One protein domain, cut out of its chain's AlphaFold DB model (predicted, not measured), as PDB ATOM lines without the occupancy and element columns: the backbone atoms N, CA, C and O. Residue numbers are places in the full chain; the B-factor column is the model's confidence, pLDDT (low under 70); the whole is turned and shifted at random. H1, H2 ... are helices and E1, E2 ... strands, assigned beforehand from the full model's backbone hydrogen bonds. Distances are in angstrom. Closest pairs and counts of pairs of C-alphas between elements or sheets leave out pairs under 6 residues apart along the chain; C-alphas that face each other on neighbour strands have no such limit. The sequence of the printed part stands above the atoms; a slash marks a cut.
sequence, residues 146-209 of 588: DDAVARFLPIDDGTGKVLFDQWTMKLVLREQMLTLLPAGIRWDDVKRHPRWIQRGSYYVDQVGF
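AT A GLANCE: This is residues 146 to 209 of the 588 residues of an uncharacterized protein of Gammaproteobacteria bacterium (UniProt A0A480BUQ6). What does the model look like? A small sheet of three antiparallel strands makes one part, and four short helices gather towards one end of it: H1, H2 and H3 make a triangle, each near the other two, and H4 packs on H1 and lies next to H3, away from H2. After H4 a stretch without a named element, residues 199 to 209, runs back past edge strand E1 and makes the far end of the long axis. What is it made of? The printed part has 64 residues with four named helices and three named strands in the order H1 E1 E2 E3 H2 H3 H4, a mixed class, and the sheet order is E1 E2 E3. It is compact, with a radius of gyration of the C-alphas of 11.3 A, though its outline is elongated, spanning 35 by 22 by 20 A.

IN THESE COORDINATES: Where are the strands? E1 is residues 152 to 156, 13.0 A from first to last C-alpha, beginning at C-alpha 152 (2.172, 46.105, -9.554). E2 is residues 162 to 165, and E3 is residues 170 to 173. Where are the helices? H1 is residues 146 to 151, beginning at C-alpha 146 (11.994, 45.475, -6.197), and H2 is residues 174 to 180, 10.4 A long. H3 is residues 187 to 192, and H4 is residues 194 to 198, ending at C-alpha 198 (3.635, 48.008, 4.048).

HOW THE PARTS SIT: How do the strands pair? They form a meander, each strand the antiparallel neighbour of the one before, and E1 and E2, like E2 and E3, are a hairpin. N 153 and O 164 are 2.7 A apart, and N 163 and O 172 are 2.8 A apart, both within hydrogen-bond range. Which helices are on the sheet? H2 is on it at a height over the sheet of 9.8 A, over E2 and along the strands at 3 degrees on the local plane; its closest C-alphas to E2 are those of Arg 174 and Val 162, 5.7 A. H1 only grazes the sheet with residues 148 to 151, while H3 and H4 are not on it. How does H1 stand to the other helices? It only just touches H4, with 3 pairs of C-alphas within 8 A, the closest being Val 149 and Trp 196 at 6.3 A. It is close to but not clearly touching H2, whose closest C-alphas to it are Ala 148 and Met 177, 6.9 A, at a steep tilt of 50 degrees, opposite ways. It is also close to but not clearly touching H3, about perpendicular at 78 degrees, with the C-alphas of Val 149 and Val 190 closest at 6.8 A. Are the helix backbones complete? Each O i to N i+4 pair is within hydrogen-bond range in H1, H3 and H4, and 2 of 3 are in H2.

THE WHOLE: How far does it reach? The two C-alphas farthest apart are those of Gly 184 and Phe 209, 36.0 A. Are there cuts or long links? The printed part has no cut and no long link; H2 to H3, with 6 residues between them, is short, and the other links are tight. How confident is the model? The mean pLDDT of the printed part is 89.6, and no printed residue is under 70.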
ATOM      1  N   ASP A 146      12.286  44.147  -6.741       92.06
ATOM      2  CA  ASP A 146      11.994  45.475  -6.197       92.06
ATOM      3  C   ASP A 146      11.195  46.329  -7.192       92.06
ATOM      4  O   ASP A 146      10.187  46.941  -6.823       92.06
ATOM      5  N   ASP A 147      11.584  46.314  -8.471       90.88
ATOM      6  CA  ASP A 147      10.882  47.029  -9.540       90.88
ATOM      7  C   ASP A 147       9.494  46.432  -9.807       90.88
ATOM      8  O   ASP A 147       8.523  47.165 -10.016       90.88
ATOM      9  N   ALA A 148       9.364  45.102  -9.757       92.56
ATOM     10  CA  ALA A 148       8.082  44.433  -9.950       92.56
ATOM     11  C   ALA A 148       7.110  44.771  -8.809       92.56
ATOM     12  O   ALA A 148       5.950  45.114  -9.052       92.56
ATOM     13  N   VAL A 149       7.584  44.754  -7.559       93.19
ATOM     14  CA  VAL A 149       6.804  45.188  -6.389       93.19
ATOM     15  C   VAL A 149       6.433  46.670  -6.486       93.19
ATOM     16  O   VAL A 149       5.319  47.056  -6.114       93.19
ATOM     17  N   ALA A 150       7.335  47.503  -7.013       91.00
ATOM     18  CA  ALA A 150       7.067  48.913  -7.255       91.00
ATOM     19  C   ALA A 150       5.982  49.133  -8.317       91.00
ATOM     20  O   ALA A 150       5.169  50.031  -8.139       91.00
ATOM     21  N   ARG A 151       5.954  48.326  -9.384       91.88
ATOM     22  CA  ARG A 151       5.037  48.463 -10.529       91.88
ATOM     23  C   ARG A 151       3.618  47.952 -10.268       91.88
ATOM     24  O   ARG A 151       2.664  48.581 -10.718       91.88
ATOM     25  N   PHE A 152       3.466  46.794  -9.625       94.06
ATOM     26  CA  PHE A 152       2.172  46.105  -9.554       94.06
ATOM     27  C   PHE A 152       1.480  46.297  -8.208       94.06
ATOM     28  O   PHE A 152       2.041  45.892  -7.207       94.06
ATOM     29  N   LEU A 153       0.268  46.854  -8.227       92.94
ATOM     30  CA  LEU A 153      -0.821  46.999  -7.243       92.94
ATOM     31  C   LEU A 153      -1.486  45.696  -6.730       92.94
ATOM     32  O   LEU A 153      -2.071  45.058  -7.596       92.94
ATOM     33  N   PRO A 154      -1.526  45.246  -5.451       91.81
ATOM     34  CA  PRO A 154      -2.445  44.183  -5.052       91.81
ATOM     35  C   PRO A 154      -3.872  44.713  -5.012       91.81
ATOM     36  O   PRO A 154      -4.142  45.745  -4.391       91.81
ATOM     37  N   ILE A 155      -4.773  43.962  -5.637       91.06
ATOM     38  CA  ILE A 155      -6.208  44.199  -5.568       91.06
ATOM     39  C   ILE A 155      -6.839  43.123  -4.685       91.06
ATOM     40  O   ILE A 155      -6.591  41.931  -4.870       91.06
ATOM     41  N   ASP A 156      -7.634  43.553  -3.711       88.19
ATOM     42  CA  ASP A 156      -8.488  42.686  -2.912       88.19
ATOM     43  C   ASP A 156      -9.813  42.468  -3.651       88.19
ATOM     44  O   ASP A 156     -10.761  43.251  -3.562       88.19
ATOM     45  N   ASP A 157      -9.832  41.407  -4.449       82.19
ATOM     46  CA  ASP A 157     -10.998  40.905  -5.175       82.19
ATOM     47  C   ASP A 157     -11.551  39.606  -4.557       82.19
ATOM     48  O   ASP A 157     -12.393  38.935  -5.156       82.19
ATOM     49  N   GLY A 158     -11.030  39.198  -3.392       81.38
ATOM     50  CA  GLY A 158     -11.306  37.903  -2.764       81.38
ATOM     51  C   GLY A 158     -10.674  36.684  -3.457       81.38
ATOM     52  O   GLY A 158     -10.759  35.579  -2.920       81.38
ATOM     53  N   THR A 159     -10.016  36.840  -4.615       83.44
ATOM     54  CA  THR A 159      -9.349  35.742  -5.344       83.44
ATOM     55  C   THR A 159      -7.825  35.783  -5.222       83.44
ATOM     56  O   THR A 159      -7.170  34.740  -5.314       83.44
ATOM     57  N   GLY A 160      -7.249  36.975  -5.030       81.88
ATOM     58  CA  GLY A 160      -5.803  37.196  -4.954       81.88
ATOM     59  C   GLY A 160      -5.071  36.974  -6.283       81.88
ATOM     60  O   GLY A 160      -3.851  36.774  -6.292       81.88
ATOM     61  N   LYS A 161      -5.809  36.951  -7.402       86.62
ATOM     62  CA  LYS A 161      -5.267  36.755  -8.756       86.62
ATOM     63  C   LYS A 161      -5.128  38.049  -9.541       86.62
ATOM     64  O   LYS A 161      -4.399  38.058 -10.527       86.62
ATOM     65  N   VAL A 162      -5.819  39.110  -9.145       88.81
ATOM     66  CA  VAL A 162      -5.841  40.370  -9.886       88.81
ATOM     67  C   VAL A 162      -4.872  41.363  -9.254       88.81
ATOM     68  O   VAL A 162      -4.815  41.518  -8.037       88.81
ATOM     69  N   LEU A 163      -4.098  42.033 -10.102       91.56
ATOM     70  CA  LEU A 163      -3.203  43.124  -9.741       91.56
ATOM     71  C   LEU A 163      -3.530  44.356 -10.594       91.56
ATOM     72  O   LEU A 163      -4.140  44.244 -11.655       91.56
ATOM     73  N   PHE A 164      -3.087  45.530 -10.162       91.69
ATOM     74  CA  PHE A 164      -3.146  46.761 -10.946       91.69
ATOM     75  C   PHE A 164      -1.753  47.135 -11.444       91.69
ATOM     76  O   PHE A 164      -0.841  47.347 -10.653       91.69
ATOM     77  N   ASP A 165      -1.560  47.213 -12.754       92.19
ATOM     78  CA  ASP A 165      -0.279  47.595 -13.339       92.19
ATOM     79  C   ASP A 165      -0.171  49.119 -13.457       92.19
ATOM     80  O   ASP A 165      -0.850  49.725 -14.282       92.19
ATOM     81  N   GLN A 166       0.726  49.741 -12.687       90.44
ATOM     82  CA  GLN A 166       0.929  51.192 -12.729       90.44
ATOM     83  C   GLN A 166       1.616  51.688 -14.010       90.44
ATOM     84  O   GLN A 166       1.668  52.892 -14.242       90.44
ATOM     85  N   TRP A 167       2.187  50.805 -14.835       88.38
ATOM     86  CA  TRP A 167       2.780  51.215 -16.113       88.38
ATOM     87  C   TRP A 167       1.739  51.297 -17.226       88.38
ATOM     88  O   TRP A 167       1.849  52.149 -18.102       88.38
ATOM     89  N   THR A 168       0.749  50.404 -17.209       85.06
ATOM     90  CA  THR A 168      -0.309  50.357 -18.231       85.06
ATOM     91  C   THR A 168      -1.649  50.908 -17.742       85.06
ATOM     92  O   THR A 168      -2.562  51.047 -18.555       85.06
ATOM     93  N   MET A 169      -1.757  51.229 -16.446       88.75
ATOM     94  CA  MET A 169      -2.961  51.673 -15.734       88.75
ATOM     95  C   MET A 169      -4.166  50.758 -15.986       88.75
ATOM     96  O   MET A 169      -5.260  51.203 -16.337       88.75
ATOM     97  N   LYS A 170      -3.944  49.444 -15.858       85.62
ATOM     98  CA  LYS A 170      -4.936  48.394 -16.130       85.62
ATOM     99  C   LYS A 170      -4.921  47.320 -15.052       85.62
ATOM    100  O   LYS A 170      -3.890  47.032 -14.445       85.62
ATOM    101  N   LEU A 171      -6.073  46.675 -14.883       86.69
ATOM    102  CA  LEU A 171      -6.161  45.413 -14.158       86.69
ATOM    103  C   LEU A 171      -5.518  44.299 -14.984       86.69
ATOM    104  O   LEU A 171      -5.791  44.148 -16.176       86.69
ATOM    105  N   VAL A 172      -4.671  43.519 -14.328       88.12
ATOM    106  CA  VAL A 172      -3.899  42.430 -14.915       88.12
ATOM    107  C   VAL A 172      -3.963  41.195 -14.029       88.12
ATOM    108  O   VAL A 172      -4.228  41.273 -12.830       88.12
ATOM    109  N   LEU A 173      -3.698  40.033 -14.618       89.88
ATOM    110  CA  LEU A 173      -3.561  38.795 -13.860       89.88
ATOM    111  C   LEU A 173      -2.168  38.709 -13.229       89.88
ATOM    112  O   LEU A 173      -1.171  39.090 -13.844       89.88
ATOM    113  N   ARG A 174      -2.088  38.151 -12.021       91.19
ATOM    114  CA  ARG A 174      -0.850  37.916 -11.267       91.19
ATOM    115  C   ARG A 174       0.188  37.159 -12.093       91.19
ATOM    116  O   ARG A 174       1.381  37.420 -11.961       91.19
ATOM    117  N   GLU A 175      -0.248  36.239 -12.943       91.56
ATOM    118  CA  GLU A 175       0.612  35.477 -13.846       91.56
ATOM    119  C   GLU A 175       1.471  36.394 -14.730       91.56
ATOM    120  O   GLU A 175       2.630  36.071 -14.973       91.56
ATOM    121  N   GLN A 176       0.969  37.572 -15.124       89.38
ATOM    122  CA  GLN A 176       1.749  38.545 -15.894       89.38
ATOM    123  C   GLN A 176       2.930  39.103 -15.089       89.38
ATOM    124  O   GLN A 176       4.035  39.208 -15.614       89.38
ATOM    125  N   MET A 177       2.741  39.403 -13.799       92.56
ATOM    126  CA  MET A 177       3.852  39.804 -12.929       92.56
ATOM    127  C   MET A 177       4.869  38.664 -12.791       92.56
ATOM    128  O   MET A 177       6.066  38.905 -12.895       92.56
ATOM    129  N   LEU A 178       4.407  37.422 -12.604       91.88
ATOM    130  CA  LEU A 178       5.296  36.264 -12.460       91.88
ATOM    131  C   LEU A 178       6.161  36.028 -13.704       91.88
ATOM    132  O   LEU A 178       7.325  35.677 -13.555       91.88
ATOM    133  N   THR A 179       5.628  36.261 -14.908       92.06
ATOM    134  CA  THR A 179       6.413  36.135 -16.151       92.06
ATOM    135  C   THR A 179       7.534  37.163 -16.280       92.06
ATOM    136  O   THR A 179       8.466  36.935 -17.044       92.06
ATOM    137  N   LEU A 180       7.459  38.273 -15.540       93.25
ATOM    138  CA  LEU A 180       8.475  39.324 -15.541       93.25
ATOM    139  C   LEU A 180       9.544  39.109 -14.466       93.25
ATOM    140  O   LEU A 180      10.567  39.786 -14.501       93.25
ATOM    141  N   LEU A 181       9.329  38.222 -13.491       93.38
ATOM    142  CA  LEU A 181      10.285  38.019 -12.403       93.38
ATOM    143  C   LEU A 181      11.500  37.195 -12.868       93.38
ATOM    144  O   LEU A 181      11.371  36.344 -13.752       93.38
ATOM    145  N   PRO A 182      12.686  37.392 -12.263       91.94
ATOM    146  CA  PRO A 182      13.874  36.620 -12.599       91.94
ATOM    147  C   PRO A 182      13.702  35.144 -12.228       91.94
ATOM    148  O   PRO A 182      12.967  34.791 -11.301       91.94
ATOM    149  N   ALA A 183      14.437  34.270 -12.917       90.44
ATOM    150  CA  ALA A 183      14.412  32.841 -12.633       90.44
ATOM    151  C   ALA A 183      14.748  32.551 -11.157       90.44
ATOM    152  O   ALA A 183      15.698  33.095 -10.599       90.44
ATOM    153  N   GLY A 184      13.965  31.668 -10.533       88.81
ATOM    154  CA  GLY A 184      14.123  31.283  -9.127       88.81
ATOM    155  C   GLY A 184      13.312  32.123  -8.137       88.81
ATOM    156  O   GLY A 184      13.024  31.617  -7.053       88.81
ATOM    157  N   ILE A 185      12.868  33.327  -8.517       92.12
ATOM    158  CA  ILE A 185      11.987  34.159  -7.688       92.12
ATOM    159  C   ILE A 185      10.549  33.642  -7.776       92.12
ATOM    160  O   ILE A 185      10.015  33.379  -8.855       92.12
ATOM    161  N   ARG A 186       9.910  33.479  -6.619       91.12
ATOM    162  CA  ARG A 186       8.550  32.959  -6.469       91.12
ATOM    163  C   ARG A 186       7.626  34.024  -5.890       91.12
ATOM    164  O   ARG A 186       8.036  35.049  -5.358       91.12
ATOM    165  N   TRP A 187       6.329  33.745  -5.943       91.69
ATOM    166  CA  TRP A 187       5.314  34.620  -5.353       91.69
ATOM    167  C   TRP A 187       5.495  34.849  -3.846       91.69
ATOM    168  O   TRP A 187       5.155  35.915  -3.336       91.69
ATOM    169  N   ASP A 188       6.041  33.869  -3.129       92.19
ATOM    170  CA  ASP A 188       6.313  34.018  -1.700       92.19
ATOM    171  C   ASP A 188       7.386  35.078  -1.424       92.19
ATOM    172  O   ASP A 188       7.311  35.749  -0.397       92.19
ATOM    173  N   ASP A 189       8.325  35.295  -2.349       92.94
ATOM    174  CA  ASP A 189       9.330  36.356  -2.237       92.94
ATOM    175  C   ASP A 189       8.680  37.740  -2.380       92.94
ATOM    176  O   ASP A 189       8.971  38.644  -1.599       92.94
ATOM    177  N   VAL A 190       7.705  37.879  -3.290       92.00
ATOM    178  CA  VAL A 190       6.877  39.095  -3.424       92.00
ATOM    179  C   VAL A 190       6.128  39.385  -2.124       92.00
ATOM    180  O   VAL A 190       6.166  40.505  -1.624       92.00
ATOM    181  N   LYS A 191       5.486  38.371  -1.532       90.38
ATOM    182  CA  LYS A 191       4.744  38.519  -0.269       90.38
ATOM    183  C   LYS A 191       5.629  38.883   0.922       90.38
ATOM    184  O   LYS A 191       5.150  39.544   1.839       90.38
ATOM    185  N   ARG A 192       6.885  38.429   0.934       92.25
ATOM    186  CA  ARG A 192       7.868  38.750   1.983       92.25
ATOM    187  C   ARG A 192       8.519  40.115   1.785       92.25
ATOM    188  O   ARG A 192       9.151  40.614   2.714       92.25
ATOM    189  N   HIS A 193       8.381  40.718   0.608       93.50
ATOM    190  CA  HIS A 193       9.012  41.991   0.307       93.50
ATOM    191  C   HIS A 193       8.450  43.115   1.209       93.50
ATOM    192  O   HIS A 193       7.234  43.344   1.208       93.50
ATOM    193  N   PRO A 194       9.291  43.893   1.923       91.69
ATOM    194  CA  PRO A 194       8.832  44.906   2.881       91.69
ATOM    195  C   PRO A 194       7.835  45.918   2.298       91.69
ATOM    196  O   PRO A 194       6.792  46.180   2.894       91.69
ATOM    197  N   ARG A 195       8.099  46.431   1.086       91.00
ATOM    198  CA  ARG A 195       7.197  47.364   0.377       91.00
ATOM    199  C   ARG A 195       5.830  46.756   0.044       91.00
ATOM    200  O   ARG A 195       4.839  47.480   0.021       91.00
ATOM    201  N   TRP A 196       5.772  45.447  -0.218       91.12
ATOM    202  CA  TRP A 196       4.515  44.762  -0.518       91.12
ATOM    203  C   TRP A 196       3.640  44.667   0.732       91.12
ATOM    204  O   TRP A 196       2.445  44.934   0.667       91.12
ATOM    205  N   ILE A 197       4.257  44.354   1.876       88.38
ATOM    206  CA  ILE A 197       3.588  44.266   3.180       88.38
ATOM    207  C   ILE A 197       3.097  45.647   3.635       88.38
ATOM    208  O   ILE A 197       1.965  45.779   4.090       88.38
ATOM    209  N   GLN A 198       3.934  46.680   3.506       89.44
ATOM    210  CA  GLN A 198       3.635  48.008   4.048       89.44
ATOM    211  C   GLN A 198       2.525  48.761   3.305       89.44
ATOM    212  O   GLN A 198       1.802  49.520   3.945       89.44
ATOM    213  N   ARG A 199       2.373  48.600   1.980       84.00
ATOM    214  CA  ARG A 199       1.442  49.460   1.219       84.00
ATOM    215  C   ARG A 199      -0.037  49.057   1.292       84.00
ATOM    216  O   ARG A 199      -0.873  49.816   0.817       84.00
ATOM    217  N   GLY A 200      -0.356  47.876   1.826       81.50
ATOM    218  CA  GLY A 200      -1.726  47.348   1.837       81.50
ATOM    219  C   GLY A 200      -2.269  46.980   0.446       81.50
ATOM    220  O   GLY A 200      -1.516  46.857  -0.522       81.50
ATOM    221  N   SER A 201      -3.584  46.768   0.363       88.44
ATOM    222  CA  SER A 201      -4.326  46.425  -0.860       88.44
ATOM    223  C   SER A 201      -5.441  47.421  -1.150       88.44
ATOM    224  O   SER A 201      -5.904  48.122  -0.254       88.44
ATOM    225  N   TYR A 202      -5.874  47.452  -2.408       90.44
ATOM    226  CA  TYR A 202      -6.998  48.268  -2.865       90.44
ATOM    227  C   TYR A 202      -8.179  47.374  -3.218       90.44
ATOM    228  O   TYR A 202      -7.981  46.288  -3.757       90.44
ATOM    229  N   TYR A 203      -9.398  47.823  -2.959       87.31
ATOM    230  CA  TYR A 203     -10.594  47.118  -3.406       87.31
ATOM    231  C   TYR A 203     -10.834  47.322  -4.905       87.31
ATOM    232  O   TYR A 203     -10.388  48.302  -5.505       87.31
ATOM    233  N   VAL A 204     -11.560  46.390  -5.524       84.19
ATOM    234  CA  VAL A 204     -11.902  46.458  -6.956       84.19
ATOM    235  C   VAL A 204     -12.689  47.728  -7.296       84.19
ATOM    236  O   VAL A 204     -12.479  48.304  -8.358       84.19
ATOM    237  N   ASP A 205     -13.564  48.188  -6.401       83.38
ATOM    238  CA  ASP A 205     -14.360  49.411  -6.572       83.38
ATOM    239  C   ASP A 205     -13.548  50.709  -6.409       83.38
ATOM    240  O   ASP A 205     -14.043  51.780  -6.752       83.38
ATOM    241  N   GLN A 206     -12.294  50.612  -5.955       87.88
ATOM    242  CA  GLN A 206     -11.348  51.730  -5.898       87.88
ATOM    243  C   GLN A 206     -10.531  51.892  -7.186       87.88
ATOM    244  O   GLN A 206      -9.763  52.849  -7.317       87.88
ATOM    245  N   VAL A 207     -10.682  50.968  -8.138       87.88
ATOM    246  CA  VAL A 207     -10.102  51.050  -9.479       87.88
ATOM    247  C   VAL A 207     -11.178  51.548 -10.433       87.88
ATOM    248  O   VAL A 207     -12.231  50.928 -10.562       87.88
ATOM    249  N   GLY A 208     -10.920  52.652 -11.130       88.62
ATOM    250  CA  GLY A 208     -11.946  53.286 -11.954       88.62
ATOM    251  C   GLY A 208     -11.396  54.092 -13.119       88.62
ATOM    252  O   GLY A 208     -10.216  54.431 -13.181       88.62
ATOM    253  N   PHE A 209     -12.268  54.376 -14.078       91.75
ATOM    254  CA  PHE A 209     -12.016  55.346 -15.134       91.75
ATOM    255  C   PHE A 209     -12.634  56.677 -14.722       91.75
ATOM    256  O   PHE A 209     -13.845  56.844 -14.846       91.75
TER     257      PHE A 209